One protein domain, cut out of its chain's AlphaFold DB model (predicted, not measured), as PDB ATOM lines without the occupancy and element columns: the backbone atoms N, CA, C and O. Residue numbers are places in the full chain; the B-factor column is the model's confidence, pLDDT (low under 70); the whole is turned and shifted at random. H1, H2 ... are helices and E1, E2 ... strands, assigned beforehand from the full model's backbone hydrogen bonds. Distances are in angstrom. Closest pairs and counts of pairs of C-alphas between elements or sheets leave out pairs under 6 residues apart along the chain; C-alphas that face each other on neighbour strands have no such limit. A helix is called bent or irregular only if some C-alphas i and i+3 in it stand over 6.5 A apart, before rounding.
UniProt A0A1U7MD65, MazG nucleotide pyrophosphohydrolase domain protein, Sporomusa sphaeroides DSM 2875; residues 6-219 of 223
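What this domain is: This is residues 6 to 219 of the 223 residues of the protein "MazG nucleotide pyrophosphohydrolase domain protein" of Sporomusa sphaeroides DSM 2875 (UniProt A0A1U7MD65). A small sheet of three strands, E1, E3 and E2, covers part of one side of a bundle of four long helices, H1, H3, H5 and H6, set side by side in a ring in the order H1, H3, H6, H5. H3 runs across the sheet, H7 packs on H3 beside strand E1, H4 packs on H6 beyond the end of the sheet where E2 begins and E3 ends, and the small H2 sits at one end of the bundle. The printed part has 214 residues with seven named helices and three named strands, along the chain E1 H1 H2 H3 H4 E2 E3 H5 H6 H7; the sheet is antiparallel and the class is mostly helix. It is compact, with a radius of gyration of the C-alphas of 17.4 A and spans of 55 by 41 by 39 A.

Where its parts are: The sheet holds E1, residues 6 to 8, from C-alpha 6 at (-42.460, 22.967, 51.196), E3, residues 123 to 129, 19.3 A, and E2, residues 113 to 119, 17.7 A. H3, residues 53 to 84, is the longest helix at 46.3 A. H6, residues 173 to 202, measures 42.6 A, H1, residues 17 to 41, 36.2 A, and H5, residues 140 to 161, 30.5 A. H2 is residues 46 to 51, H4 residues 89 to 101, and H7 residues 206 to 219, ending with C-alpha 219 at (-54.962, 11.434, 50.037). H1 is irregular, C-alphas 37 and 40 being 7.2 A apart; H4 and H5 only just are, at 6.7 A from C-alpha 90 to 93 and 6.6 A from 158 to 161. H5 has a kink of 26 degrees near residue 155.

How they stand to each other: N 126 and O 7 of E3 and E1 are 2.8 A apart, and N 117 and O 125 of the hairpin E2 and E3 2.9 A, both within hydrogen-bond range. H3 and H6 on one face of the sheet E1 E3 E2 make two layers, that is, helices on one face of a sheet. H3, at a height over the sheet of 7.9 A, runs across the strands, at 70 degrees to E1 on the local plane. H4 is on the same face as H3, over none of the strands. H7 only grazes the sheet. H3 is the hub. It touches H1, closest C-alphas Leu 31 and Glu 65, 4.9 A, at a shallow tilt of 19 degrees, opposite ways. It touches H6, closest C-alphas Cys 73 and Leu 184, 6.0 A, at a shallow tilt of 23 degrees, opposite ways. With residues 63 to 67 alone it touches H7, closest C-alphas Leu 67 and His 213, 7.0 A. H3 and H2 touch only at the corner, and only just, with 3 pairs of C-alphas within 8 A, the closest Leu 49 and Ala 55, 6.4 A. The helical hairpin H5 and H6 touches at a shallow tilt of 7 degrees, closest C-alphas Leu 154 and Ala 180, 5.0 A. H1 and H5 touch, closest C-alphas Ala 32 and Val 144, 6.0 A; H1 and H6 are apart, as are H3 and H5. H4 touches H6 with residues 91 to 95 alone, closest C-alphas His 95 and Leu 182, 6.5 A. Every O i to N i+4 pair is within hydrogen-bond range in H3, H6 and H7; the counts are 19 of 21 in H1, 1 of 2 in H2, 7 of 9 in H4 and 17 of 18 in H5.

The domain as a whole: The C-alphas of Glu 51 and Gln 168, the two farthest apart, are 57.0 A apart. The printed part has no cut. The links H4 to E2 and H5 to H6, 11 residues each, are long. The mean pLDDT of the printed part is 93.6, and residues 120 to 122 are under 70.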
ATOM      1  N   TYR A   6     -42.672  23.940  52.262       94.44
ATOM      2  CA  TYR A   6     -42.460  22.967  51.196       94.44
ATOM      3  C   TYR A   6     -43.810  22.563  50.624       94.44
ATOM      4  O   TYR A   6     -44.622  21.968  51.330       94.44
ATOM      5  N   LEU A   7     -44.037  22.868  49.350       95.88
ATOM      6  CA  LEU A   7     -45.285  22.544  48.663       95.88
ATOM      7  C   LEU A   7     -45.001  21.659  47.438       95.88
ATOM      8  O   LEU A   7     -44.073  21.950  46.677       95.88
ATOM      9  N   PRO A   8     -45.716  20.534  47.267       95.19
ATOM     10  CA  PRO A   8     -45.409  19.545  46.241       95.19
ATOM     11  C   PRO A   8     -45.786  20.011  44.833       95.19
ATOM     12  O   PRO A   8     -46.754  20.742  44.628       95.19
ATOM     13  N   LYS A   9     -45.083  19.476  43.835       95.12
ATOM     14  CA  LYS A   9     -45.572  19.427  42.456       95.12
ATOM     15  C   LYS A   9     -46.708  18.408  42.355       95.12
ATOM     16  O   LYS A   9     -46.533  17.245  42.725       95.12
ATOM     17  N   LEU A  10     -47.844  18.817  41.796       93.50
ATOM     18  CA  LEU A  10     -49.023  17.958  41.630       93.50
ATOM     19  C   LEU A  10     -48.885  17.069  40.380       93.50
ATOM     20  O   LEU A  10     -49.474  17.332  39.337       93.50
ATOM     21  N   ARG A  11     -48.047  16.029  40.472       88.00
ATOM     22  CA  ARG A  11     -47.600  15.180  39.343       88.00
ATOM     23  C   ARG A  11     -48.701  14.414  38.604       88.00
ATOM     24  O   ARG A  11     -48.449  13.942  37.499       88.00
ATOM     25  N   TYR A  12     -49.871  14.249  39.210       89.56
ATOM     26  CA  TYR A  12     -51.002  13.546  38.593       89.56
ATOM     27  C   TYR A  12     -52.015  14.498  37.950       89.56
ATOM     28  O   TYR A  12     -53.042  14.054  37.442       89.56
ATOM     29  N   LEU A  13     -51.717  15.799  37.952       91.12
ATOM     30  CA  LEU A  13     -52.471  16.823  37.248       91.12
ATOM     31  C   LEU A  13     -51.663  17.327  36.046       91.12
ATOM     32  O   LEU A  13     -50.435  17.250  36.020       91.12
ATOM     33  N   THR A  14     -52.359  17.887  35.060       92.75
ATOM     34  CA  THR A  14     -51.759  18.537  33.883       92.75
ATOM     35  C   THR A  14     -52.151  20.019  33.846       92.75
ATOM     36  O   THR A  14     -52.947  20.415  32.989       92.75
ATOM     37  N   PRO A  15     -51.686  20.827  34.817       94.50
ATOM     38  CA  PRO A  15     -52.029  22.241  34.888       94.50
ATOM     39  C   PRO A  15     -51.461  23.015  33.692       94.50
ATOM     40  O   PRO A  15     -50.389  22.711  33.172       94.50
ATOM     41  N   THR A  16     -52.188  24.048  33.283       94.88
ATOM     42  CA  THR A  16     -51.784  25.065  32.299       94.88
ATOM     43  C   THR A  16     -51.823  26.442  32.962       94.88
ATOM     44  O   THR A  16     -52.404  26.567  34.042       94.88
ATOM     45  N   LEU A  17     -51.264  27.486  32.339       93.06
ATOM     46  CA  LEU A  17     -51.401  28.854  32.867       93.06
ATOM     47  C   LEU A  17     -52.879  29.232  33.043       93.06
ATOM     48  O   LEU A  17     -53.278  29.604  34.141       93.06
ATOM     49  N   ASP A  18     -53.707  29.018  32.020       92.62
ATOM     50  CA  ASP A  18     -55.133  29.370  32.054       92.62
ATOM     51  C   ASP A  18     -55.910  28.609  33.136       92.62
ATOM     52  O   ASP A  18     -56.639  29.206  33.927       92.62
ATOM     53  N   SER A  19     -55.748  27.281  33.206       95.19
ATOM     54  CA  SER A  19     -56.455  26.468  34.207       95.19
ATOM     55  C   SER A  19     -55.998  26.786  35.628       95.19
ATOM     56  O   SER A  19     -56.823  26.829  36.539       95.19
ATOM     57  N   THR A  20     -54.709  27.072  35.817       96.31
ATOM     58  CA  THR A  20     -54.175  27.448  37.130       96.31
ATOM     59  C   THR A  20     -54.574  28.873  37.510       96.31
ATOM     60  O   THR A  20     -54.786  29.137  38.687       96.31
ATOM     61  N   LEU A  21     -54.754  29.781  36.544       96.25
ATOM     62  CA  LEU A  21     -55.270  31.130  36.788       96.25
ATOM     63  C   LEU A  21     -56.733  31.089  37.242       96.25
ATOM     64  O   LEU A  21     -57.090  31.741  38.222       96.25
ATOM     65  N   LEU A  22     -57.570  30.284  36.578       97.00
ATOM     66  CA  LEU A  22     -58.946  30.044  37.024       97.00
ATOM     67  C   LEU A  22     -58.972  29.454  38.436       97.00
ATOM     68  O   LEU A  22     -59.760  29.903  39.267       97.00
ATOM     69  N   LYS A  23     -58.075  28.504  38.721       97.81
ATOM     70  CA  LYS A  23     -57.950  27.925  40.059       97.81
ATOM     71  C   LYS A  23     -57.512  28.971  41.086       97.81
ATOM     72  O   LYS A  23     -58.103  29.040  42.150       97.81
ATOM     73  N   ALA A  24     -56.569  29.854  40.757       97.56
ATOM     74  CA  ALA A  24     -56.133  30.919  41.662       97.56
ATOM     75  C   ALA A  24     -57.286  31.863  42.039       97.56
ATOM     76  O   ALA A  24     -57.402  32.253  43.199       97.56
ATOM     77  N   MET A  25     -58.164  32.186  41.083       97.31
ATOM     78  CA  MET A  25     -59.374  32.977  41.336       97.31
ATOM     79  C   MET A  25     -60.370  32.249  42.247       97.31
ATOM     80  O   MET A  25     -60.955  32.876  43.128       97.31
ATOM     81  N   GLU A  26     -60.565  30.945  42.034       98.44
ATOM     82  CA  GLU A  26     -61.420  30.093  42.873       98.44
ATOM     83  C   GLU A  26     -60.910  30.071  44.319       98.44
ATOM     84  O   GLU A  26     -61.620  30.522  45.215       98.44
ATOM     85  N   GLU A  27     -59.653  29.665  44.527       98.38
ATOM     86  CA  GLU A  27     -59.052  29.528  45.861       98.38
ATOM     87  C   GLU A  27     -58.993  30.873  46.607       98.38
ATOM     88  O   GLU A  27     -59.250  30.954  47.808       98.38
ATOM     89  N   ALA A  28     -58.703  31.976  45.903       98.25
ATOM     90  CA  ALA A  28     -58.718  33.306  46.512       98.25
ATOM     91  C   ALA A  28     -60.127  33.727  46.956       98.25
ATOM     92  O   ALA A  28     -60.287  34.341  48.016       98.25
ATOM     93  N   GLY A  29     -61.155  33.370  46.182       98.44
ATOM     94  CA  GLY A  29     -62.552  33.577  46.550       98.44
ATOM     95  C   GLY A  29     -62.979  32.729  47.753       98.44
ATOM     96  O   GLY A  29     -63.683  33.227  48.638       98.44
ATOM     97  N   GLU A  30     -62.532  31.473  47.825       98.75
ATOM     98  CA  GLU A  30     -62.786  30.583  48.965       98.75
ATOM     99  C   GLU A  30     -62.110  31.098  50.240       98.75
ATOM    100  O   GLU A  30     -62.780  31.235  51.270       98.75
ATOM    101  N   LEU A  31     -60.849  31.534  50.150       98.81
ATOM    102  CA  LEU A  31     -60.146  32.196  51.249       98.81
ATOM    103  C   LEU A  31     -60.865  33.473  51.699       98.81
ATOM    104  O   LEU A  31     -61.039  33.697  52.900       98.81
ATOM    105  N   ALA A  32     -61.324  34.307  50.761       98.69
ATOM    106  CA  ALA A  32     -62.068  35.517  51.091       98.69
ATOM    107  C   ALA A  32     -63.346  35.201  51.874       98.69
ATOM    108  O   ALA A  32     -63.620  35.834  52.897       98.69
ATOM    109  N   ARG A  33     -64.102  34.187  51.443       98.75
ATOM    110  CA  ARG A  33     -65.299  33.708  52.144       98.75
ATOM    111  C   ARG A  33     -64.966  33.183  53.543       98.75
ATOM    112  O   ARG A  33     -65.656  33.549  54.494       98.75
ATOM    113  N   ALA A  34     -63.922  32.367  53.685       98.69
ATOM    114  CA  ALA A  34     -63.498  31.833  54.980       98.69
ATOM    115  C   ALA A  34     -63.119  32.958  55.957       98.69
ATOM    116  O   ALA A  34     -63.583  32.984  57.100       98.69
ATOM    117  N   VAL A  35     -62.353  33.949  55.489       98.56
ATOM    118  CA  VAL A  35     -61.962  35.115  56.296       98.56
ATOM    119  C   VAL A  35     -63.170  35.971  56.673       98.56
ATOM    120  O   VAL A  35     -63.270  36.393  57.824       98.56
ATOM    121  N   LEU A  36     -64.111  36.202  55.752       98.31
ATOM    122  CA  LEU A  36     -65.350  36.934  56.039       98.31
ATOM    123  C   LEU A  36     -66.167  36.257  57.143       98.31
ATOM    124  O   LEU A  36     -66.627  36.936  58.061       98.31
ATOM    125  N   ASN A  37     -66.301  34.931  57.092       98.31
ATOM    126  CA  ASN A  37     -67.017  34.174  58.116       98.31
ATOM    127  C   ASN A  37     -66.306  34.232  59.476       98.31
ATOM    128  O   ASN A  37     -66.961  34.343  60.509       98.31
ATOM    129  N   PHE A  38     -64.971  34.190  59.489       98.25
ATOM    130  CA  PHE A  38     -64.180  34.260  60.717       98.25
ATOM    131  C   PHE A  38     -64.091  35.679  61.319       98.25
ATOM    132  O   PHE A  38     -63.858  35.829  62.518       98.25
ATOM    133  N   MET A  39     -64.313  36.728  60.523       96.00
ATOM    134  CA  MET A  39     -64.127  38.136  60.906       96.00
ATOM    135  C   MET A  39     -64.759  38.562  62.246       96.00
ATOM    136  O   MET A  39     -64.094  39.297  62.984       96.00
ATOM    137  N   PRO A  40     -65.976  38.120  62.631       96.44
ATOM    138  CA  PRO A  40     -66.559  38.467  63.932       96.44
ATOM    139  C   PRO A  40     -65.686  38.057  65.127       96.44
ATOM    140  O   PRO A  40     -65.745  38.684  66.185       96.44
ATOM    141  N   TRP A  41     -64.843  37.040  64.946       96.06
ATOM    142  CA  TRP A  41     -63.987  36.445  65.968       96.06
ATOM    143  C   TRP A  41     -62.537  36.932  65.905       96.06
ATOM    144  O   TRP A  41     -61.740  36.597  66.778       96.06
ATOM    145  N   GLU A  42     -62.178  37.747  64.908       92.50
ATOM    146  CA  GLU A  42     -60.785  38.114  64.634       92.50
ATOM    147  C   GLU A  42     -60.114  38.762  65.858       92.50
ATOM    148  O   GLU A  42     -58.930  38.540  66.121       92.50
ATOM    149  N   LYS A  43     -60.872  39.548  66.632       91.12
ATOM    150  CA  LYS A  43     -60.409  40.293  67.819       91.12
ATOM    151  C   LYS A  43     -60.241  39.449  69.081       91.12
ATOM    152  O   LYS A  43     -59.679  39.972  70.039       91.12
ATOM    153  N   LEU A  44     -60.692  38.195  69.087       92.94
ATOM    154  CA  LEU A  44     -60.508  37.324  70.241       92.94
ATOM    155  C   LEU A  44     -59.025  37.032  70.475       92.94
ATOM    156  O   LEU A  44     -58.251  36.813  69.538       92.94
ATOM    157  N   SER A  45     -58.638  36.998  71.745       89.25
ATOM    158  CA  SER A  45     -57.354  36.450  72.162       89.25
ATOM    159  C   SER A  45     -57.309  34.930  71.939       89.25
ATOM    160  O   SER A  45     -58.353  34.275  71.879       89.25
ATOM    161  N   PRO A  46     -56.115  34.311  71.889       88.50
ATOM    162  CA  PRO A  46     -55.990  32.855  71.792       88.50
ATOM    163  C   PRO A  46     -56.716  32.073  72.893       88.50
ATOM    164  O   PRO A  46     -57.102  30.929  72.667       88.50
ATOM    165  N   ALA A  47     -56.861  32.647  74.091       89.38
ATOM    166  CA  ALA A  47     -57.576  32.007  75.191       89.38
ATOM    167  C   ALA A  47     -59.090  32.030  74.947       89.38
ATOM    168  O   ALA A  47     -59.722  30.982  74.999       89.38
ATOM    169  N   GLU A  48     -59.641  33.191  74.585       93.25
ATOM    170  CA  GLU A  48     -61.069  33.344  74.274       93.25
ATOM    171  C   GLU A  48     -61.469  32.523  73.044       93.25
ATOM    172  O   GLU A  48     -62.517  31.883  73.030       93.25
ATOM    173  N   LEU A  49     -60.615  32.475  72.017       93.38
ATOM    174  CA  LEU A  49     -60.871  31.700  70.805       93.38
ATOM    175  C   LEU A  49     -60.972  30.193  71.092       93.38
ATOM    176  O   LEU A  49     -61.790  29.514  70.479       93.38
ATOM    177  N   LYS A  50     -60.198  29.669  72.053       91.31
ATOM    178  CA  LYS A  50     -60.260  28.251  72.460       91.31
ATOM    179  C   LYS A  50     -61.590  27.860  73.101       91.31
ATOM    180  O   LYS A  50     -61.937  26.682  73.091       91.31
ATOM    181  N   GLU A  51     -62.322  28.823  73.650       94.31
ATOM    182  CA  GLU A  51     -63.641  28.600  74.247       94.31
ATOM    183  C   GLU A  51     -64.763  28.638  73.196       94.31
ATOM    184  O   GLU A  51     -65.872  28.170  73.454       94.31
ATOM    185  N   GLN A  52     -64.478  29.134  71.986       96.06
ATOM    186  CA  GLN A  52     -65.447  29.298  70.902       96.06
ATOM    187  C   GLN A  52     -65.268  28.217  69.831       96.06
ATOM    188  O   GLN A  52     -64.501  28.368  68.882       96.06
ATOM    189  N   THR A  53     -66.017  27.116  69.954       95.88
ATOM    190  CA  THR A  53     -65.914  25.967  69.027       95.88
ATOM    191  C   THR A  53     -66.152  26.363  67.564       95.88
ATOM    192  O   THR A  53     -65.431  25.905  66.680       95.88
ATOM    193  N   GLU A  54     -67.118  27.249  67.307       96.69
ATOM    194  CA  GLU A  54     -67.402  27.762  65.960       96.69
ATOM    195  C   GLU A  54     -66.229  28.578  65.398       96.69
ATOM    196  O   GLU A  54     -65.806  28.350  64.267       96.69
ATOM    197  N   ALA A  55     -65.634  29.468  66.199       96.50
ATOM    198  CA  ALA A  55     -64.485  30.268  65.777       96.50
ATOM    199  C   ALA A  55     -63.268  29.395  65.427       96.50
ATOM    200  O   ALA A  55     -62.550  29.695  64.476       96.50
ATOM    201  N   ILE A  56     -63.045  28.301  66.163       96.56
ATOM    202  CA  ILE A  56     -61.969  27.337  65.875       96.56
ATOM    203  C   ILE A  56     -62.192  26.657  64.522       96.56
ATOM    204  O   ILE A  56     -61.232  26.501  63.766       96.56
ATOM    205  N   ALA A  57     -63.431  26.255  64.223       97.56
ATOM    206  CA  ALA A  57     -63.776  25.639  62.945       97.56
ATOM    207  C   ALA A  57     -63.585  26.629  61.786       97.56
ATOM    208  O   ALA A  57     -62.883  26.324  60.831       97.56
ATOM    209  N   LEU A  58     -64.088  27.858  61.922       98.19
ATOM    210  CA  LEU A  58     -63.926  28.900  60.904       98.19
ATOM    211  C   LEU A  58     -62.457  29.298  60.692       98.19
ATOM    212  O   LEU A  58     -62.030  29.553  59.570       98.19
ATOM    213  N   LEU A  59     -61.646  29.313  61.756       97.81
ATOM    214  CA  LEU A  59     -60.202  29.508  61.632       97.81
ATOM    215  C   LEU A  59     -59.524  28.319  60.931       97.81
ATOM    216  O   LEU A  59     -58.495  28.502  60.283       97.81
ATOM    217  N   ALA A  60     -60.049  27.099  61.080       97.62
ATOM    218  CA  ALA A  60     -59.577  25.940  60.327       97.62
ATOM    219  C   ALA A  60     -59.798  26.132  58.829       97.62
ATOM    220  O   ALA A  60     -58.830  25.988  58.087       97.62
ATOM    221  N   ASP A  61     -60.987  26.582  58.428       98.31
ATOM    222  CA  ASP A  61     -61.290  26.907  57.032       98.31
ATOM    223  C   ASP A  61     -60.297  27.949  56.492       98.31
ATOM    224  O   ASP A  61     -59.620  27.696  55.504       98.31
ATOM    225  N   VAL A  62     -60.080  29.069  57.199       98.62
ATOM    226  CA  VAL A  62     -59.105  30.104  56.780       98.62
ATOM    227  C   VAL A  62     -57.709  29.521  56.531       98.62
ATOM    228  O   VAL A  62     -57.043  29.888  55.564       98.62
ATOM    229  N   LYS A  63     -57.244  28.625  57.408       98.25
ATOM    230  CA  LYS A  63     -55.928  27.986  57.275       98.25
ATOM    231  C   LYS A  63     -55.858  27.044  56.072       98.25
ATOM    232  O   LYS A  63     -54.805  26.971  55.439       98.25
ATOM    233  N   GLU A  64     -56.925  26.290  55.812       98.06
ATOM    234  CA  GLU A  64     -56.985  25.352  54.691       98.06
ATOM    235  C   GLU A  64     -56.982  26.100  53.358       98.06
ATOM    236  O   GLU A  64     -56.082  25.852  52.551       98.06
ATOM    237  N   GLU A  65     -57.874  27.082  53.201       98.69
ATOM    238  CA  GLU A  65     -57.992  27.875  51.971       98.69
ATOM    239  C   GLU A  65     -56.718  28.692  51.692       98.69
ATOM    240  O   GLU A  65     -56.263  28.803  50.556       98.69
ATOM    241  N   LEU A  66     -56.056  29.214  52.735       98.62
ATOM    242  CA  LEU A  66     -54.776  29.915  52.582       98.62
ATOM    243  C   LEU A  66     -53.709  29.017  51.944       98.62
ATOM    244  O   LEU A  66     -52.922  29.474  51.110       98.62
ATOM    245  N   LEU A  67     -53.646  27.747  52.355       98.38
ATOM    246  CA  LEU A  67     -52.690  26.818  51.769       98.38
ATOM    247  C   LEU A  67     -53.092  26.359  50.373       98.38
ATOM    248  O   LEU A  67     -52.196  26.101  49.574       98.38
ATOM    249  N   ASP A  68     -54.381  26.298  50.048       98.62
ATOM    250  CA  ASP A  68     -54.818  26.021  48.679       98.62
ATOM    251  C   ASP A  68     -54.439  27.173  47.718       98.62
ATOM    252  O   ASP A  68     -53.905  26.913  46.631       98.62
ATOM    253  N   VAL A  69     -54.529  28.441  48.151       98.62
ATOM    254  CA  VAL A  69     -53.982  29.595  47.400       98.62
ATOM    255  C   VAL A  69     -52.465  29.467  47.213       98.62
ATOM    256  O   VAL A  69     -51.959  29.578  46.091       98.62
ATOM    257  N   ALA A  70     -51.718  29.190  48.288       98.25
ATOM    258  CA  ALA A  70     -50.261  29.040  48.219       98.25
ATOM    259  C   ALA A  70     -49.838  27.871  47.305       98.25
ATOM    260  O   ALA A  70     -48.915  28.008  46.498       98.25
ATOM    261  N   GLN A  71     -50.533  26.733  47.380       98.25
ATOM    262  CA  GLN A  71     -50.306  25.569  46.522       98.25
ATOM    263  C   GLN A  71     -50.619  25.869  45.056       98.25
ATOM    264  O   GLN A  71     -49.911  25.394  44.163       98.25
ATOM    265  N   THR A  72     -51.643  26.671  44.782       98.00
ATOM    266  CA  THR A  72     -51.978  27.090  43.417       98.00
ATOM    267  C   THR A  72     -50.891  27.987  42.832       98.00
ATOM    268  O   THR A  72     -50.472  27.761  41.694       98.00
ATOM    269  N   CYS A  73     -50.329  28.903  43.628       97.44
ATOM    270  CA  CYS A  73     -49.164  29.695  43.220       97.44
ATOM    271  C   CYS A  73     -47.976  28.793  42.867       97.44
ATOM    272  O   CYS A  73     -47.388  28.923  41.798       97.44
ATOM    273  N   VAL A  74     -47.667  27.814  43.722       97.19
ATOM    274  CA  VAL A  74     -46.588  26.840  43.477       97.19
ATOM    275  C   VAL A  74     -46.825  26.013  42.225       97.19
ATOM    276  O   VAL A  74     -45.894  25.756  41.464       97.19
ATOM    277  N   THR A  75     -48.070  25.611  41.996       97.62
ATOM    278  CA  THR A  75     -48.459  24.867  40.798       97.62
ATOM    279  C   THR A  75     -48.205  25.703  39.546       97.62
ATOM    280  O   THR A  75     -47.615  25.191  38.598       97.62
ATOM    281  N   MET A  76     -48.559  26.993  39.559       97.69
ATOM    282  CA  MET A  76     -48.291  27.884  38.429       97.69
ATOM    283  C   MET A  76     -46.791  28.136  38.241       97.69
ATOM    284  O   MET A  76     -46.321  28.093  37.111       97.69
ATOM    285  N   ILE A  77     -46.020  28.295  39.320       97.12
ATOM    286  CA  ILE A  77     -44.556  28.429  39.245       97.12
ATOM    287  C   ILE A  77     -43.933  27.206  38.558       97.12
ATOM    288  O   ILE A  77     -43.122  27.371  37.654       97.12
ATOM    289  N   PHE A  78     -44.363  25.985  38.899       96.75
ATOM    290  CA  PHE A  78     -43.913  24.786  38.182       96.75
ATOM    291  C   PHE A  78     -44.294  24.808  36.696       96.75
ATOM    292  O   PHE A  78     -43.476  24.429  35.863       96.75
ATOM    293  N   VAL A  79     -45.502  25.265  36.340       96.44
ATOM    294  CA  VAL A  79     -45.904  25.417  34.927       96.44
ATOM    295  C   VAL A  79     -44.975  26.395  34.198       96.44
ATOM    296  O   VAL A  79     -44.559  26.110  33.076       96.44
ATOM    297  N   MET A  80     -44.623  27.515  34.833       95.44
ATOM    298  CA  MET A  80     -43.729  28.535  34.270       95.44
ATOM    299  C   MET A  80     -42.300  28.026  34.081       95.44
ATOM    300  O   MET A  80     -41.713  28.231  33.019       95.44
ATOM    301  N   GLU A  81     -41.767  27.313  35.068       95.31
ATOM    302  CA  GLU A  81     -40.456  26.664  34.982       95.31
ATOM    303  C   GLU A  81     -40.431  25.601  33.868       95.31
ATOM    304  O   GLU A  81     -39.551  25.619  33.008       95.31
ATOM    305  N   ASP A  82     -41.411  24.690  33.850       94.44
ATOM    306  CA  ASP A  82     -41.413  23.535  32.945       94.44
ATOM    307  C   ASP A  82     -41.717  23.913  31.487       94.44
ATOM    308  O   ASP A  82     -41.136  23.339  30.566       94.44
ATOM    309  N   SER A  83     -42.678  24.818  31.268       93.94
ATOM    310  CA  SER A  83     -43.235  25.091  29.933       93.94
ATOM    311  C   SER A  83     -42.669  26.350  29.286       93.94
ATOM    312  O   SER A  83     -42.710  26.470  28.063       93.94
ATOM    313  N   PHE A  84     -42.142  27.279  30.088       93.69
ATOM    314  CA  PHE A  84     -41.687  28.593  29.624       93.69
ATOM    315  C   PHE A  84     -40.232  28.894  30.011       93.69
ATOM    316  O   PHE A  84     -39.706  29.929  29.619       93.69
ATOM    317  N   GLY A  85     -39.561  27.995  30.743       93.81
ATOM    318  CA  GLY A  85     -38.148  28.139  31.095       93.81
ATOM    319  C   GLY A  85     -37.857  29.271  32.082       93.81
ATOM    320  O   GLY A  85     -36.718  29.731  32.154       93.81
ATOM    321  N   ILE A  86     -38.865  29.733  32.830       95.56
ATOM    322  CA  ILE A  86     -38.686  30.763  33.857       95.56
ATOM    323  C   ILE A  86     -37.884  30.190  35.025       95.56
ATOM    324  O   ILE A  86     -38.246  29.160  35.587       95.56
ATOM    325  N   ASP A  87     -36.830  30.891  35.434       95.00
ATOM    326  CA  ASP A  87     -36.109  30.609  36.674       95.00
ATOM    327  C   ASP A  87     -36.668  31.484  37.804       95.00
ATOM    328  O   ASP A  87     -36.277  32.642  37.962       95.00
ATOM    329  N   ALA A  88     -37.595  30.932  38.590       93.75
ATOM    330  CA  ALA A  88     -38.227  31.656  39.689       93.75
ATOM    331  C   ALA A  88     -37.230  32.086  40.784       93.75
ATOM    332  O   ALA A  88     -37.429  33.134  41.398       93.75
ATOM    333  N   ASP A  89     -36.148  31.326  41.014       95.50
ATOM    334  CA  ASP A  89     -35.137  31.672  42.025       95.50
ATOM    335  C   ASP A  89     -34.395  32.950  41.628       95.50
ATOM    336  O   ASP A  89     -34.168  33.835  42.457       95.50
ATOM    337  N   SER A  90     -34.105  33.101  40.331       95.50
ATOM    338  CA  SER A  90     -33.458  34.302  39.790       95.50
ATOM    339  C   SER A  90     -34.284  35.583  39.978       95.50
ATOM    340  O   SER A  90     -33.716  36.676  40.043       95.50
ATOM    341  N   LEU A  91     -35.609  35.460  40.120       96.81
ATOM    342  CA  LEU A  91     -36.538  36.584  40.277       96.81
ATOM    343  C   LEU A  91     -36.684  37.054  41.731       96.81
ATOM    344  O   LEU A  91     -37.207  38.142  41.976       96.81
ATOM    345  N   ILE A  92     -36.177  36.295  42.709       96.88
ATOM    346  CA  ILE A  92     -36.270  36.666  44.130       96.88
ATOM    347  C   ILE A  92     -35.597  38.011  44.400       96.88
ATOM    348  O   ILE A  92     -36.151  38.834  45.122       96.88
ATOM    349  N   GLY A  93     -34.432  38.270  43.801       96.38
ATOM    350  CA  GLY A  93     -33.722  39.538  43.997       96.38
ATOM    351  C   GLY A  93     -34.546  40.755  43.568       96.38
ATOM    352  O   GLY A  93     -34.552  41.775  44.253       96.38
ATOM    353  N   GLU A  94     -35.288  40.631  42.469       97.31
ATOM    354  CA  GLU A  94     -36.172  41.686  41.977       97.31
ATOM    355  C   GLU A  94     -37.420  41.847  42.842       97.31
ATOM    356  O   GLU A  94     -37.786  42.972  43.176       97.31
ATOM    357  N   HIS A  95     -38.030  40.744  43.277       97.44
ATOM    358  CA  HIS A  95     -39.142  40.789  44.224       97.44
ATOM    359  C   HIS A  95     -38.732  41.492  45.534       97.44
ATOM    360  O   HIS A  95     -39.420  42.399  46.006       97.44
ATOM    361  N   LEU A  96     -37.559  41.166  46.087       97.06
ATOM    362  CA  LEU A  96     -37.023  41.821  47.284       97.06
ATOM    363  C   LEU A  96     -36.740  43.317  47.075       97.06
ATOM    364  O   LEU A  96     -36.954  44.108  48.000       97.06
ATOM    365  N   ALA A  97     -36.285  43.709  45.879       96.75
ATOM    366  CA  ALA A  97     -36.108  45.111  45.507       96.75
ATOM    367  C   ALA A  97     -37.458  45.845  45.421       96.75
ATOM    368  O   ALA A  97     -37.610  46.889  46.050       96.75
ATOM    369  N   LYS A  98     -38.474  45.251  44.768       96.25
ATOM    370  CA  LYS A  98     -39.862  45.766  44.720       96.25
ATOM    371  C   LYS A  98     -40.405  45.991  46.136       96.25
ATOM    372  O   LYS A  98     -41.019  47.024  46.404       96.25
ATOM    373  N   LEU A  99     -40.152  45.065  47.066       96.25
ATOM    374  CA  LEU A  99     -40.559  45.214  48.466       96.25
ATOM    375  C   LEU A  99     -39.842  46.374  49.175       96.25
ATOM    376  O   LEU A  99     -40.485  47.140  49.897       96.25
ATOM    377  N   ALA A 100     -38.528  46.510  48.975       95.25
ATOM    378  CA  ALA A 100     -37.736  47.588  49.561       95.25
ATOM    379  C   ALA A 100     -38.164  48.968  49.029       95.25
ATOM    380  O   ALA A 100     -38.327  49.899  49.816       95.25
ATOM    381  N   ASP A 101     -38.431  49.079  47.726       96.25
ATOM    382  CA  ASP A 101     -38.892  50.311  47.074       96.25
ATOM    383  C   ASP A 101     -40.280  50.743  47.566       96.25
ATOM    384  O   ASP A 101     -40.546  51.932  47.746       96.25
ATOM    385  N   LYS A 102     -41.157  49.774  47.863       93.38
ATOM    386  CA  LYS A 102     -42.455  50.008  48.519       93.38
ATOM    387  C   LYS A 102     -42.321  50.379  50.008       93.38
ATOM    388  O   LYS A 102     -43.322  50.694  50.649       93.38
ATOM    389  N   GLY A 103     -41.109  50.360  50.568       94.31
ATOM    390  CA  GLY A 103     -40.827  50.722  51.957       94.31
ATOM    391  C   GLY A 103     -41.123  49.618  52.973       94.31
ATOM    392  O   GLY A 103     -41.212  49.902  54.169       94.31
ATOM    393  N   TYR A 104     -41.281  48.363  52.540       94.69
ATOM    394  CA  TYR A 104     -41.513  47.258  53.464       94.69
ATOM    395  C   TYR A 104     -40.232  46.874  54.205       94.69
ATOM    396  O   TYR A 104     -39.205  46.561  53.604       94.69
ATOM    397  N   ALA A 105     -40.305  46.847  55.535       94.38
ATOM    398  CA  ALA A 105     -39.191  46.444  56.380       94.38
ATOM    399  C   ALA A 105     -39.205  44.931  56.634       94.38
ATOM    400  O   ALA A 105     -40.215  44.375  57.064       94.38
ATOM    401  N   TYR A 106     -38.067  44.271  56.446       94.69
ATOM    402  CA  TYR A 106     -37.864  42.855  56.756       94.69
ATOM    403  C   TYR A 106     -36.409  42.591  57.162       94.69
ATOM    404  O   TYR A 106     -35.573  43.495  57.154       94.69
ATOM    405  N   ASP A 107     -36.106  41.366  57.591       93.88
ATOM    406  CA  ASP A 107     -34.740  40.977  57.941       93.88
ATOM    407  C   ASP A 107     -33.902  40.762  56.674       93.88
ATOM    408  O   ASP A 107     -34.035  39.744  55.999       93.88
ATOM    409  N   THR A 108     -33.049  41.726  56.343       91.50
ATOM    410  CA  THR A 108     -32.183  41.686  55.156       91.50
ATOM    411  C   THR A 108     -30.927  40.832  55.344       91.50
ATOM    412  O   THR A 108     -30.163  40.666  54.398       91.50
ATOM    413  N   SER A 109     -30.691  40.283  56.544       91.25
ATOM    414  CA  SER A 109     -29.569  39.368  56.793       91.25
ATOM    415  C   SER A 109     -29.863  37.925  56.370       91.25
ATOM    416  O   SER A 109     -28.943  37.115  56.250       91.25
ATOM    417  N   GLN A 110     -31.137  37.602  56.129       89.88
ATOM    418  CA  GLN A 110     -31.571  36.278  55.702       89.88
ATOM    419  C   GLN A 110     -31.474  36.091  54.191       89.88
ATOM    420  O   GLN A 110     -31.558  37.034  53.408       89.88
ATOM    421  N   ASN A 111     -31.312  34.833  53.785       90.00
ATOM    422  CA  ASN A 111     -31.222  34.443  52.387       90.00
ATOM    423  C   ASN A 111     -32.553  33.833  51.927       90.00
ATOM    424  O   ASN A 111     -32.775  32.626  52.064       90.00
ATOM    425  N   TYR A 112     -33.428  34.691  51.411       95.06
ATOM    426  CA  TYR A 112     -34.705  34.307  50.810       95.06
ATOM    427  C   TYR A 112     -34.483  33.665  49.445       95.06
ATOM    428  O   TYR A 112     -33.573  34.058  48.717       95.06
ATOM    429  N   ARG A 113     -35.291  32.656  49.117       94.75
ATOM    430  CA  ARG A 113     -35.131  31.864  47.891       94.75
ATOM    431  C   ARG A 113     -36.374  31.052  47.568       94.75
ATOM    432  O   ARG A 113     -37.145  30.702  48.471       94.75
ATOM    433  N   ILE A 114     -36.493  30.664  46.305       94.81
ATOM    434  CA  ILE A 114     -37.476  29.694  45.838       94.81
ATOM    435  C   ILE A 114     -36.776  28.654  44.973       94.81
ATOM    436  O   ILE A 114     -36.295  28.941  43.891       94.81
ATOM    437  N   THR A 115     -36.709  27.412  45.443       93.38
ATOM    438  CA  THR A 115     -35.933  26.386  44.739       93.38
ATOM    439  C   THR A 115     -36.650  25.050  44.686       93.38
ATOM    440  O   THR A 115     -37.426  24.687  45.575       93.38
ATOM    441  N   THR A 116     -36.393  24.294  43.622       93.25
ATOM    442  CA  THR A 116     -36.879  22.921  43.499       93.25
ATOM    443  C   THR A 116     -36.005  21.998  44.326       93.25
ATOM    444  O   THR A 116     -34.830  21.809  44.017       93.25
ATOM    445  N   THR A 117     -36.586  21.347  45.325       88.88
ATOM    446  CA  THR A 117     -35.922  20.257  46.037       88.88
ATOM    447  C   THR A 117     -36.462  18.918  45.523       88.88
ATOM    448  O   THR A 117     -37.657  18.633  45.645       88.88
ATOM    449  N   PRO A 118     -35.617  18.072  44.905       79.56
ATOM    450  CA  PRO A 118     -36.032  16.726  44.540       79.56
ATOM    451  C   PRO A 118     -36.122  15.873  45.810       79.56
ATOM    452  O   PRO A 118     -35.120  15.653  46.493       79.56
ATOM    453  N   ASN A 119     -37.309  15.357  46.131       70.81
ATOM    454  CA  ASN A 119     -37.456  14.332  47.157       70.81
ATOM    455  C   ASN A 119     -37.279  12.949  46.507       70.81
ATOM    456  O   ASN A 119     -37.969  12.605  45.548       70.81
ATOM    457  N   ARG A 120     -36.349  12.144  47.041       49.06
ATOM    458  CA  ARG A 120     -36.015  10.802  46.527       49.06
ATOM    459  C   ARG A 120     -37.163   9.787  46.640       49.06
ATOM    460  O   ARG A 120     -37.047   8.725  46.038       49.06
ATOM    461  N   GLN A 121     -38.226  10.089  47.393       54.50
ATOM    462  CA  GLN A 121     -39.381   9.196  47.567       54.50
ATOM    463  C   GLN A 121     -40.718   9.800  47.098       54.50
ATOM    464  O   GLN A 121     -41.538   9.049  46.588       54.50
ATOM    465  N   ASP A 122     -40.897  11.132  47.136       63.75
ATOM    466  CA  ASP A 122     -42.211  11.770  46.898       63.75
ATOM    467  C   ASP A 122     -42.224  12.874  45.817       63.75
ATOM    468  O   ASP A 122     -43.163  13.670  45.750       63.75
ATOM    469  N   GLY A 123     -41.221  12.925  44.934       79.69
ATOM    470  CA  GLY A 123     -41.136  13.837  43.779       79.69
ATOM    471  C   GLY A 123     -40.688  15.266  44.101       79.69
ATOM    472  O   GLY A 123     -40.059  15.514  45.123       79.69
ATOM    473  N   ASN A 124     -40.934  16.208  43.185       90.44
ATOM    474  CA  ASN A 124     -40.404  17.571  43.305       90.44
ATOM    475  C   ASN A 124     -41.237  18.410  44.275       90.44
ATOM    476  O   ASN A 124     -42.459  18.473  44.151       90.44
ATOM    477  N   TYR A 125     -40.560  19.101  45.186       94.06
ATOM    478  CA  TYR A 125     -41.153  20.091  46.076       94.06
ATOM    479  C   TYR A 125     -40.589  21.464  45.764       94.06
ATOM    480  O   TYR A 125     -39.443  21.608  45.332       94.06
ATOM    481  N   LYS A 126     -41.407  22.479  46.003       95.06
ATOM    482  CA  LYS A 126     -40.968  23.859  46.005       95.06
ATOM    483  C   LYS A 126     -40.632  24.249  47.434       95.06
ATOM    484  O   LYS A 126     -41.515  24.294  48.284       95.06
ATOM    485  N   TYR A 127     -39.346  24.464  47.688       94.75
ATOM    486  CA  TYR A 127     -38.865  25.149  48.879       94.75
ATOM    487  C   TYR A 127     -39.100  26.636  48.669       94.75
ATOM    488  O   TYR A 127     -38.630  27.185  47.673       94.75
ATOM    489  N   ILE A 128     -39.792  27.280  49.599       95.38
ATOM    490  CA  ILE A 128     -40.072  28.711  49.535       95.38
ATOM    491  C   ILE A 128     -39.701  29.316  50.878       95.38
ATOM    492  O   ILE A 128     -40.209  28.891  51.917       95.38
ATOM    493  N   SER A 129     -38.829  30.313  50.855       95.06
ATOM    494  CA  SER A 129     -38.500  31.131  52.016       95.06
ATOM    495  C   SER A 129     -38.633  32.589  51.609       95.06
ATOM    496  O   SER A 129     -37.834  33.084  50.815       95.06
ATOM    497  N   LEU A 130     -39.675  33.244  52.124       96.19
ATOM    498  CA  LEU A 130     -40.009  34.634  51.838       96.19
ATOM    499  C   LEU A 130     -39.999  35.485  53.122       96.19
ATOM    500  O   LEU A 130     -40.267  34.963  54.214       96.19
ATOM    501  N   PRO A 131     -39.698  36.791  53.002       95.06
ATOM    502  CA  PRO A 131     -39.639  37.723  54.119       95.06
ATOM    503  C   PRO A 131     -40.832  37.701  55.076       95.06
ATOM    504  O   PRO A 131     -41.998  37.686  54.681       95.06
ATOM    505  N   HIS A 132     -40.536  37.832  56.371       95.06
ATOM    506  CA  HIS A 132     -41.509  38.339  57.336       95.06
ATOM    507  C   HIS A 132     -41.514  39.868  57.278       95.06
ATOM    508  O   HIS A 132     -40.615  40.522  57.818       95.06
ATOM    509  N   LEU A 133     -42.524  40.432  56.620       94.50
ATOM    510  CA  LEU A 133     -42.694  41.879  56.544       94.50
ATOM    511  C   LEU A 133     -43.171  42.423  57.896       94.50
ATOM    512  O   LEU A 133     -44.132  41.926  58.481       94.50
ATOM    513  N   ARG A 134     -42.508  43.468  58.389       91.12
ATOM    514  CA  ARG A 134     -42.901  44.203  59.596       91.12
ATOM    515  C   ARG A 134     -43.972  45.212  59.210       91.12
ATOM    516  O   ARG A 134     -43.656  46.334  58.820       91.12
ATOM    517  N   LEU A 135     -45.224  44.776  59.265       89.38
ATOM    518  CA  LEU A 135     -46.372  45.577  58.867       89.38
ATOM    519  C   LEU A 135     -47.226  45.918  60.086       89.38
ATOM    520  O   LEU A 135     -47.646  45.029  60.827       89.38
ATOM    521  N   ASP A 136     -47.519  47.203  60.258       85.56
ATOM    522  CA  ASP A 136     -48.462  47.660  61.272       85.56
ATOM    523  C   ASP A 136     -49.899  47.520  60.755       85.56
ATOM    524  O   ASP A 136     -50.187  47.790  59.589       85.56
ATOM    525  N   ASN A 137     -50.827  47.144  61.637       85.00
ATOM    526  CA  ASN A 137     -52.275  47.130  61.374       85.00
ATOM    527  C   ASN A 137     -52.761  46.204  60.242       85.00
ATOM    528  O   ASN A 137     -53.873  46.387  59.744       85.00
ATOM    529  N   VAL A 138     -51.984  45.189  59.857       92.56
ATOM    530  CA  VAL A 138     -52.446  44.187  58.886       92.56
ATOM    531  C   VAL A 138     -53.377  43.180  59.561       92.56
ATOM    532  O   VAL A 138     -53.084  42.630  60.625       92.56
ATOM    533  N   THR A 139     -54.518  42.951  58.924       94.75
ATOM    534  CA  THR A 139     -55.565  41.999  59.313       94.75
ATOM    535  C   THR A 139     -55.696  40.893  58.273       94.75
ATOM    536  O   THR A 139     -55.249  41.064  57.133       94.75
ATOM    537  N   LEU A 140     -56.374  39.794  58.623       97.12
ATOM    538  CA  LEU A 140     -56.649  38.718  57.664       97.12
ATOM    539  C   LEU A 140     -57.388  39.265  56.435       97.12
ATOM    540  O   LEU A 140     -57.021  38.954  55.306       97.12
ATOM    541  N   LEU A 141     -58.364  40.156  56.652       96.94
ATOM    542  CA  LEU A 141     -59.121  40.790  55.571       96.94
ATOM    543  C   LEU A 141     -58.223  41.615  54.644       96.94
ATOM    544  O   LEU A 141     -58.302  41.463  53.429       96.94
ATOM    545  N   THR A 142     -57.357  42.474  55.191       96.62
ATOM    546  CA  THR A 142     -56.469  43.292  54.349       96.62
ATOM    547  C   THR A 142     -55.493  42.435  53.548       96.62
ATOM    548  O   THR A 142     -55.194  42.768  52.405       96.62
ATOM    549  N   THR A 143     -55.045  41.302  54.101       97.38
ATOM    550  CA  THR A 143     -54.188  40.366  53.369       97.38
ATOM    551  C   THR A 143     -54.948  39.655  52.249       97.38
ATOM    552  O   THR A 143     -54.394  39.519  51.164       97.38
ATOM    553  N   VAL A 144     -56.218  39.278  52.447       98.00
ATOM    554  CA  VAL A 144     -57.079  38.765  51.360       98.00
ATOM    555  C   VAL A 144     -57.242  39.795  50.249       98.00
ATOM    556  O   VAL A 144     -57.074  39.461  49.079       98.00
ATOM    557  N   CYS A 145     -57.543  41.052  50.590       98.00
ATOM    558  CA  CYS A 145     -57.665  42.112  49.590       98.00
ATOM    559  C   CYS A 145     -56.376  42.259  48.778       98.00
ATOM    560  O   CYS A 145     -56.445  42.418  47.562       98.00
ATOM    561  N   LYS A 146     -55.215  42.150  49.437       97.69
ATOM    562  CA  LYS A 146     -53.925  42.220  48.755       97.69
ATOM    563  C   LYS A 146     -53.680  41.007  47.855       97.69
ATOM    564  O   LYS A 146     -53.323  41.202  46.706       97.69
ATOM    565  N   ILE A 147     -53.981  39.783  48.303       98.44
ATOM    566  CA  ILE A 147     -53.944  38.576  47.449       98.44
ATOM    567  C   ILE A 147     -54.790  38.777  46.181       98.44
ATOM    568  O   ILE A 147     -54.330  38.488  45.081       98.44
ATOM    569  N   GLN A 148     -56.008  39.308  46.324       98.12
ATOM    570  CA  GLN A 148     -56.900  39.552  45.191       98.12
ATOM    571  C   GLN A 148     -56.355  40.619  44.227       98.12
ATOM    572  O   GLN A 148     -56.535  40.493  43.015       98.12
ATOM    573  N   GLU A 149     -55.710  41.658  44.758       98.12
ATOM    574  CA  GLU A 149     -55.026  42.689  43.972       98.12
ATOM    575  C   GLU A 149     -53.885  42.083  43.146       98.12
ATOM    576  O   GLU A 149     -53.889  42.243  41.928       98.12
ATOM    577  N   GLU A 150     -52.986  41.314  43.770       98.12
ATOM    578  CA  GLU A 150     -51.841  40.686  43.084       98.12
ATOM    579  C   GLU A 150     -52.298  39.645  42.037       98.12
ATOM    580  O   GLU A 150     -51.746  39.552  40.943       98.12
ATOM    581  N   ILE A 151     -53.385  38.907  42.300       97.88
ATOM    582  CA  ILE A 151     -54.027  38.038  41.296       97.88
ATOM    583  C   ILE A 151     -54.574  38.856  40.110       97.88
ATOM    584  O   ILE A 151     -54.539  38.412  38.955       97.88
ATOM    585  N   GLY A 152     -55.075  40.064  40.371       97.00
ATOM    586  CA  GLY A 152     -55.464  41.018  39.340       97.00
ATOM    587  C   GLY A 152     -54.275  41.467  38.486       97.00
ATOM    588  O   GLY A 152     -54.396  41.485  37.260       97.00
ATOM    589  N   GLU A 153     -53.131  41.777  39.103       97.00
ATOM    590  CA  GLU A 153     -51.883  42.131  38.403       97.00
ATOM    591  C   GLU A 153     -51.371  40.959  37.546       97.00
ATOM    592  O   GLU A 153     -51.137  41.131  36.347       97.00
ATOM    593  N   LEU A 154     -51.349  39.735  38.089       96.62
ATOM    594  CA  LEU A 154     -51.055  38.505  37.340       96.62
ATOM    595  C   LEU A 154     -51.953  38.360  36.098       96.62
ATOM    596  O   LEU A 154     -51.483  38.070  34.996       96.62
ATOM    597  N   THR A 155     -53.255  38.605  36.258       94.50
ATOM    598  CA  THR A 155     -54.228  38.527  35.156       94.50
ATOM    599  C   THR A 155     -53.982  39.598  34.095       94.50
ATOM    600  O   THR A 155     -54.224  39.362  32.910       94.50
ATOM    601  N   GLN A 156     -53.480  40.779  34.469       93.31
ATOM    602  CA  GLN A 156     -53.104  41.797  33.488       93.31
ATOM    603  C   GLN A 156     -51.950  41.319  32.607       93.31
ATOM    604  O   GLN A 156     -52.011  41.539  31.397       93.31
ATOM    605  N   PHE A 157     -50.941  40.645  33.168       93.75
ATOM    606  CA  PHE A 157     -49.844  40.077  32.378       93.75
ATOM    607  C   PHE A 157     -50.340  38.986  31.429       93.75
ATOM    608  O   PHE A 157     -50.154  39.102  30.218       93.75
ATOM    609  N   LEU A 158     -51.040  37.982  31.960       90.25
ATOM    610  CA  LEU A 158     -51.498  36.829  31.177       90.25
ATOM    611  C   LEU A 158     -52.632  37.161  30.193       90.25
ATOM    612  O   LEU A 158     -52.808  36.470  29.195       90.25
ATOM    613  N   GLY A 159     -53.404  38.216  30.459       86.94
ATOM    614  CA  GLY A 159     -54.520  38.649  29.622       86.94
ATOM    615  C   GLY A 159     -54.188  39.881  28.786       86.94
ATOM    616  O   GLY A 159     -53.964  39.796  27.577       86.94
ATOM    617  N   LYS A 160     -54.186  41.046  29.441       80.69
ATOM    618  CA  LYS A 160     -54.144  42.360  28.783       80.69
ATOM    619  C   LYS A 160     -52.849  42.613  28.023       80.69
ATOM    620  O   LYS A 160     -52.863  43.048  26.873       80.69
ATOM    621  N   HIS A 161     -51.718  42.367  28.671       80.44
ATOM    622  CA  HIS A 161     -50.407  42.603  28.075       80.44
ATOM    623  C   HIS A 161     -50.097  41.604  26.956       80.44
ATOM    624  O   HIS A 161     -49.458  41.991  25.976       80.44
ATOM    625  N   ALA A 162     -50.647  40.391  27.059       75.25
ATOM    626  CA  ALA A 162     -50.574  39.338  26.050       75.25
ATOM    627  C   ALA A 162     -51.546  39.519  24.864       75.25
ATOM    628  O   ALA A 162     -51.481  38.760  23.899       75.25
ATOM    629  N   GLY A 163     -52.459  40.498  24.906       76.06
ATOM    630  CA  GLY A 163     -53.446  40.688  23.840       76.06
ATOM    631  C   GLY A 163     -54.553  39.623  23.807       76.06
ATOM    632  O   GLY A 163     -55.201  39.447  22.775       76.06
ATOM    633  N   ALA A 164     -54.790  38.901  24.909       79.00
ATOM    634  CA  ALA A 164     -55.644  37.707  24.940       79.00
ATOM    635  C   ALA A 164     -57.117  37.976  24.567       79.00
ATOM    636  O   ALA A 164     -57.814  37.074  24.104       79.00
ATOM    637  N   SER A 165     -57.589  39.219  24.719       79.06
ATOM    638  CA  SER A 165     -58.950  39.641  24.339       79.06
ATOM    639  C   SER A 165     -59.034  40.278  22.941       79.06
ATOM    640  O   SER A 165     -60.017  40.947  22.623       79.06
ATOM    641  N   GLY A 166     -58.006  40.112  22.100       74.94
ATOM    642  CA  GLY A 166     -57.925  40.729  20.769       74.94
ATOM    643  C   GLY A 166     -57.447  42.186  20.780       74.94
ATOM    644  O   GLY A 166     -57.501  42.866  19.755       74.94
ATOM    645  N   GLU A 167     -56.979  42.671  21.930       83.19
ATOM    646  CA  GLU A 167     -56.255  43.936  22.038       83.19
ATOM    647  C   GLU A 167     -54.821  43.810  21.503       83.19
ATOM    648  O   GLU A 167     -54.285  42.713  21.357       83.19
ATOM    649  N   GLN A 168     -54.185  44.941  21.185       78.44
ATOM    650  CA  GLN A 168     -52.787  44.919  20.757       78.44
ATOM    651  C   GLN A 168     -51.894  44.480  21.920       78.44
ATOM    652  O   GLN A 168     -51.876  45.146  22.959       78.44
ATOM    653  N   ALA A 169     -51.144  43.391  21.717       79.44
ATOM    654  CA  ALA A 169     -50.112  42.952  22.648       79.44
ATOM    655  C   ALA A 169     -49.125  44.101  22.893       79.44
ATOM    656  O   ALA A 169     -48.654  44.747  21.952       79.44
ATOM    657  N   ARG A 170     -48.874  44.392  24.171       82.75
ATOM    658  CA  ARG A 170     -48.018  45.515  24.592       82.75
ATOM    659  C   ARG A 170     -46.623  45.073  25.003       82.75
ATOM    660  O   ARG A 170     -45.729  45.908  24.998       82.75
ATOM    661  N   LEU A 171     -46.494  43.810  25.390       88.19
ATOM    662  CA  LEU A 171     -45.268  43.176  25.848       88.19
ATOM    663  C   LEU A 171     -44.995  41.956  24.974       88.19
ATOM    664  O   LEU A 171     -45.931  41.366  24.417       88.19
ATOM    665  N   ASP A 172     -43.729  41.583  24.854       90.75
ATOM    666  CA  ASP A 172     -43.370  40.307  24.248       90.75
ATOM    667  C   ASP A 172     -43.653  39.122  25.206       90.75
ATOM    668  O   ASP A 172     -43.943  39.323  26.391       90.75
ATOM    669  N   PRO A 173     -43.635  37.867  24.715       88.75
ATOM    670  CA  PRO A 173     -43.937  36.705  25.549       88.75
ATOM    671  C   PRO A 173     -43.004  36.522  26.754       88.75
ATOM    672  O   PRO A 173     -43.458  36.051  27.797       88.75
ATOM    673  N   ASP A 174     -41.726  36.888  26.639       90.81
ATOM    674  CA  ASP A 174     -40.756  36.724  27.723       90.81
ATOM    675  C   ASP A 174     -41.024  37.752  28.826       90.81
ATOM    676  O   ASP A 174     -41.038  37.406  30.010       90.81
ATOM    677  N   GLU A 175     -41.337  38.994  28.450       92.81
ATOM    678  CA  GLU A 175     -41.780  40.043  29.370       92.81
ATOM    679  C   GLU A 175     -43.088  39.669  30.085       92.81
ATOM    680  O   GLU A 175     -43.203  39.865  31.297       92.81
ATOM    681  N   VAL A 176     -44.059  39.089  29.367       92.62
ATOM    682  CA  VAL A 176     -45.321  38.602  29.951       92.62
ATOM    683  C   VAL A 176     -45.062  37.510  30.984       92.62
ATOM    684  O   VAL A 176     -45.551  37.605  32.111       92.62
ATOM    685  N   ASN A 177     -44.287  36.486  30.623       93.81
ATOM    686  CA  ASN A 177     -44.005  35.361  31.513       93.81
ATOM    687  C   ASN A 177     -43.190  35.810  32.728       93.81
ATOM    688  O   ASN A 177     -43.480  35.425  33.857       93.81
ATOM    689  N   ARG A 178     -42.197  36.674  32.534       95.06
ATOM    690  CA  ARG A 178     -41.409  37.213  33.640       95.06
ATOM    691  C   ARG A 178     -42.260  38.058  34.589       95.06
ATOM    692  O   ARG A 178     -42.146  37.894  35.800       95.06
ATOM    693  N   GLY A 179     -43.118  38.927  34.054       95.56
ATOM    694  CA  GLY A 179     -44.044  39.736  34.848       95.56
ATOM    695  C   GLY A 179     -45.022  38.879  35.647       95.56
ATOM    696  O   GLY A 179     -45.121  39.025  36.861       95.56
ATOM    697  N   ALA A 180     -45.660  37.899  35.004       96.25
ATOM    698  CA  ALA A 180     -46.548  36.956  35.680       96.25
ATOM    699  C   ALA A 180     -45.841  36.169  36.803       96.25
ATOM    700  O   ALA A 180     -46.420  35.957  37.867       96.25
ATOM    701  N   ALA A 181     -44.576  35.781  36.613       96.56
ATOM    702  CA  ALA A 181     -43.807  35.084  37.639       96.56
ATOM    703  C   ALA A 181     -43.496  35.974  38.855       96.56
ATOM    704  O   ALA A 181     -43.530  35.489  39.985       96.56
ATOM    705  N   LEU A 182     -43.237  37.269  38.646       97.56
ATOM    706  CA  LEU A 182     -43.071  38.232  39.739       97.56
ATOM    707  C   LEU A 182     -44.364  38.414  40.531       97.56
ATOM    708  O   LEU A 182     -44.327  38.353  41.758       97.56
ATOM    709  N   GLU A 183     -45.507  38.537  39.852       97.81
ATOM    710  CA  GLU A 183     -46.789  38.674  40.552       97.81
ATOM    711  C   GLU A 183     -47.168  37.397  41.325       97.81
ATOM    712  O   GLU A 183     -47.747  37.468  42.406       97.81
ATOM    713  N   LEU A 184     -46.751  36.207  40.870       97.38
ATOM    714  CA  LEU A 184     -46.865  34.980  41.673       97.38
ATOM    715  C   LEU A 184     -46.036  35.028  42.963       97.38
ATOM    716  O   LEU A 184     -46.486  34.512  43.991       97.38
ATOM    717  N   LEU A 185     -44.843  35.635  42.936       97.69
ATOM    718  CA  LEU A 185     -44.043  35.844  44.147       97.69
ATOM    719  C   LEU A 185     -44.728  36.827  45.099       97.69
ATOM    720  O   LEU A 185     -44.719  36.597  46.308       97.69
ATOM    721  N   ASP A 186     -45.385  37.866  44.582       98.19
ATOM    722  CA  ASP A 186     -46.161  38.801  45.397       98.19
ATOM    723  C   ASP A 186     -47.388  38.135  46.046       98.19
ATOM    724  O   ASP A 186     -47.620  38.306  47.251       98.19
ATOM    725  N   ILE A 187     -48.115  37.276  45.321       98.31
ATOM    726  CA  ILE A 187     -49.203  36.471  45.905       98.31
ATOM    727  C   ILE A 187     -48.654  35.535  46.996       98.31
ATOM    728  O   ILE A 187     -49.215  35.456  48.098       98.31
ATOM    729  N   ALA A 188     -47.534  34.853  46.739       97.75
ATOM    730  CA  ALA A 188     -46.888  33.984  47.721       97.75
ATOM    731  C   ALA A 188     -46.433  34.764  48.969       97.75
ATOM    732  O   ALA A 188     -46.647  34.308  50.095       97.75
ATOM    733  N   GLN A 189     -45.883  35.968  48.801       97.94
ATOM    734  CA  GLN A 189     -45.500  36.862  49.896       97.94
ATOM    735  C   GLN A 189     -46.711  37.281  50.740       97.94
ATOM    736  O   GLN A 189     -46.629  37.341  51.975       97.94
ATOM    737  N   CYS A 190     -47.862  37.522  50.114       97.75
ATOM    738  CA  CYS A 190     -49.104  37.784  50.837       97.75
ATOM    739  C   CYS A 190     -49.564  36.556  51.635       97.75
ATOM    740  O   CYS A 190     -49.947  36.690  52.800       97.75
ATOM    741  N   CYS A 191     -49.434  35.351  51.069       98.06
ATOM    742  CA  CYS A 191     -49.728  34.113  51.791       98.06
ATOM    743  C   CYS A 191     -48.825  33.950  53.024       98.06
ATOM    744  O   CYS A 191     -49.316  33.678  54.119       98.06
ATOM    745  N   PHE A 192     -47.516  34.191  52.884       96.94
ATOM    746  CA  PHE A 192     -46.566  34.179  54.004       96.94
ATOM    747  C   PHE A 192     -46.934  35.206  55.073       96.94
ATOM    748  O   PHE A 192     -46.925  34.894  56.263       96.94
ATOM    749  N   THR A 193     -47.314  36.413  54.660       96.88
ATOM    750  CA  THR A 193     -47.781  37.464  55.574       96.88
ATOM    751  C   THR A 193     -48.971  36.976  56.401       96.88
ATOM    752  O   THR A 193     -48.956  37.101  57.627       96.88
ATOM    753  N   MET A 194     -49.961  36.331  55.772       97.38
ATOM    754  CA  MET A 194     -51.092  35.747  56.497       97.38
ATOM    755  C   MET A 194     -50.658  34.610  57.430       97.38
ATOM    756  O   MET A 194     -51.115  34.556  58.570       97.38
ATOM    757  N   MET A 195     -49.735  33.736  57.010       97.12
ATOM    758  CA  MET A 195     -49.180  32.688  57.880       97.12
ATOM    759  C   MET A 195     -48.506  33.274  59.125       97.12
ATOM    760  O   MET A 195     -48.684  32.745  60.221       97.12
ATOM    761  N   TYR A 196     -47.780  34.388  59.001       95.31
ATOM    762  CA  TYR A 196     -47.187  35.072  60.151       95.31
ATOM    763  C   TYR A 196     -48.240  35.662  61.094       95.31
ATOM    764  O   TYR A 196     -48.088  35.541  62.312       95.31
ATOM    765  N   ILE A 197     -49.332  36.224  60.563       94.62
ATOM    766  CA  ILE A 197     -50.476  36.672  61.374       94.62
ATOM    767  C   ILE A 197     -51.089  35.483  62.117       94.62
ATOM    768  O   ILE A 197     -51.306  35.561  63.326       94.62
ATOM    769  N   LEU A 198     -51.315  34.364  61.428       95.06
ATOM    770  CA  LEU A 198     -51.877  33.146  62.013       95.06
ATOM    771  C   LEU A 198     -50.990  32.574  63.126       95.06
ATOM    772  O   LEU A 198     -51.480  32.241  64.208       95.06
ATOM    773  N   ALA A 199     -49.681  32.519  62.894       93.75
ATOM    774  CA  ALA A 199     -48.710  32.060  63.875       93.75
ATOM    775  C   ALA A 199     -48.623  32.998  65.088       93.75
ATOM    776  O   ALA A 199     -48.646  32.536  66.227       93.75
ATOM    777  N   GLY A 200     -48.540  34.312  64.858       91.75
ATOM    778  CA  GLY A 200     -48.348  35.304  65.916       91.75
ATOM    779  C   GLY A 200     -49.604  35.567  66.746       91.75
ATOM    780  O   GLY A 200     -49.531  35.623  67.971       91.75
ATOM    781  N   ARG A 201     -50.762  35.712  66.092       91.69
ATOM    782  CA  ARG A 201     -52.017  36.116  66.740       91.69
ATOM    783  C   ARG A 201     -52.850  34.945  67.234       91.69
ATOM    784  O   ARG A 201     -53.495  35.079  68.265       91.69
ATOM    785  N   TYR A 202     -52.833  33.818  66.525       92.81
ATOM    786  CA  TYR A 202     -53.682  32.659  66.832       92.81
ATOM    787  C   TYR A 202     -52.886  31.412  67.230       92.81
ATOM    788  O   TYR A 202     -53.466  30.337  67.372       92.81
ATOM    789  N   ALA A 203     -51.570  31.547  67.437       91.94
ATOM    790  CA  ALA A 203     -50.671  30.463  67.835       91.94
ATOM    791  C   ALA A 203     -50.732  29.237  66.900       91.94
ATOM    792  O   ALA A 203     -50.577  28.097  67.339       91.94
ATOM    793  N   VAL A 204     -50.976  29.461  65.604       92.94
ATOM    794  CA  VAL A 204     -51.019  28.388  64.604       92.94
ATOM    795  C   VAL A 204     -49.608  27.862  64.345       92.94
ATOM    796  O   VAL A 204     -48.702  28.621  63.998       92.94
ATOM    797  N   ASN A 205     -49.424  26.546  64.458       94.62
ATOM    798  CA  ASN A 205     -48.190  25.888  64.041       94.62
ATOM    799  C   ASN A 205     -48.175  25.729  62.512       94.62
ATOM    800  O   ASN A 205     -48.873  24.878  61.960       94.62
ATOM    801  N   ILE A 206     -47.378  26.549  61.822       95.44
ATOM    802  CA  ILE A 206     -47.338  26.541  60.353       95.44
ATOM    803  C   ILE A 206     -46.727  25.254  59.791       95.44
ATOM    804  O   ILE A 206     -47.180  24.774  58.757       95.44
ATOM    805  N   ALA A 207     -45.755  24.647  60.478       94.00
ATOM    806  CA  ALA A 207     -45.161  23.390  60.022       94.00
ATOM    807  C   ALA A 207     -46.193  22.248  60.032       94.00
ATOM    808  O   ALA A 207     -46.304  21.504  59.060       94.00
ATOM    809  N   GLU A 208     -46.993  22.150  61.097       95.06
ATOM    810  CA  GLU A 208     -48.102  21.189  61.177       95.06
ATOM    811  C   GLU A 208     -49.193  21.487  60.146       95.06
ATOM    812  O   GLU A 208     -49.719  20.560  59.530       95.06
ATOM    813  N   LEU A 209     -49.508  22.767  59.925       95.69
ATOM    814  CA  LEU A 209     -50.488  23.188  58.928       95.69
ATOM    815  C   LEU A 209     -50.069  22.759  57.511       95.69
ATOM    816  O   LEU A 209     -50.849  22.119  56.806       95.69
ATOM    817  N   VAL A 210     -48.821  23.037  57.120       96.00
ATOM    818  CA  VAL A 210     -48.267  22.626  55.820       96.00
ATOM    819  C   VAL A 210     -48.236  21.104  55.697       96.00
ATOM    820  O   VAL A 210     -48.697  20.568  54.693       96.00
ATOM    821  N   ALA A 211     -47.781  20.384  56.727       94.75
ATOM    822  CA  ALA A 211     -47.778  18.921  56.716       94.75
ATOM    823  C   ALA A 211     -49.193  18.336  56.553       94.75
ATOM    824  O   ALA A 211     -49.405  17.415  55.763       94.75
ATOM    825  N   GLY A 212     -50.184  18.891  57.258       96.25
ATOM    826  CA  GLY A 212     -51.589  18.498  57.135       96.25
ATOM    827  C   GLY A 212     -52.139  18.709  55.724       96.25
ATOM    828  O   GLY A 212     -52.820  17.831  55.186       96.25
ATOM    829  N   HIS A 213     -51.789  19.831  55.097       96.81
ATOM    830  CA  HIS A 213     -52.167  20.128  53.720       96.81
ATOM    831  C   HIS A 213     -51.494  19.187  52.712       96.81
ATOM    832  O   HIS A 213     -52.180  18.624  51.863       96.81
ATOM    833  N   VAL A 214     -50.195  18.910  52.837       95.12
ATOM    834  CA  VAL A 214     -49.514  17.932  51.966       95.12
ATOM    835  C   VAL A 214     -50.162  16.548  52.090       95.12
ATOM    836  O   VAL A 214     -50.491  15.927  51.080       95.12
ATOM    837  N   ASN A 215     -50.478  16.108  53.310       95.06
ATOM    838  CA  ASN A 215     -51.206  14.855  53.539       95.06
ATOM    839  C   ASN A 215     -52.623  14.868  52.927       95.06
ATOM    840  O   ASN A 215     -53.146  13.825  52.530       95.06
ATOM    841  N   LYS A 216     -53.302  16.024  52.873       95.75
ATOM    842  CA  LYS A 216     -54.588  16.186  52.163       95.75
ATOM    843  C   LYS A 216     -54.405  15.946  50.661       95.75
ATOM    844  O   LYS A 216     -55.171  15.173  50.092       95.75
ATOM    845  N   LEU A 217     -53.392  16.554  50.045       94.69
ATOM    846  CA  LEU A 217     -53.098  16.407  48.613       94.69
ATOM    847  C   LEU A 217     -52.742  14.962  48.237       94.69
ATOM    848  O   LEU A 217     -53.281  14.437  47.263       94.69
ATOM    849  N   GLN A 218     -51.924  14.293  49.054       92.75
ATOM    850  CA  GLN A 218     -51.574  12.879  48.872       92.75
ATOM    851  C   GLN A 218     -52.809  11.972  48.940       92.75
ATOM    852  O   GLN A 218     -53.020  11.122  48.079       92.75
ATOM    853  N   ARG A 219     -53.697  12.189  49.922       93.81
ATOM    854  CA  ARG A 219     -54.962  11.434  50.037       93.81
ATOM    855  C   ARG A 219     -55.903  11.655  48.853       93.81
ATOM    856  O   ARG A 219     -56.657  10.749  48.511       93.81
TER     857      ARG A 219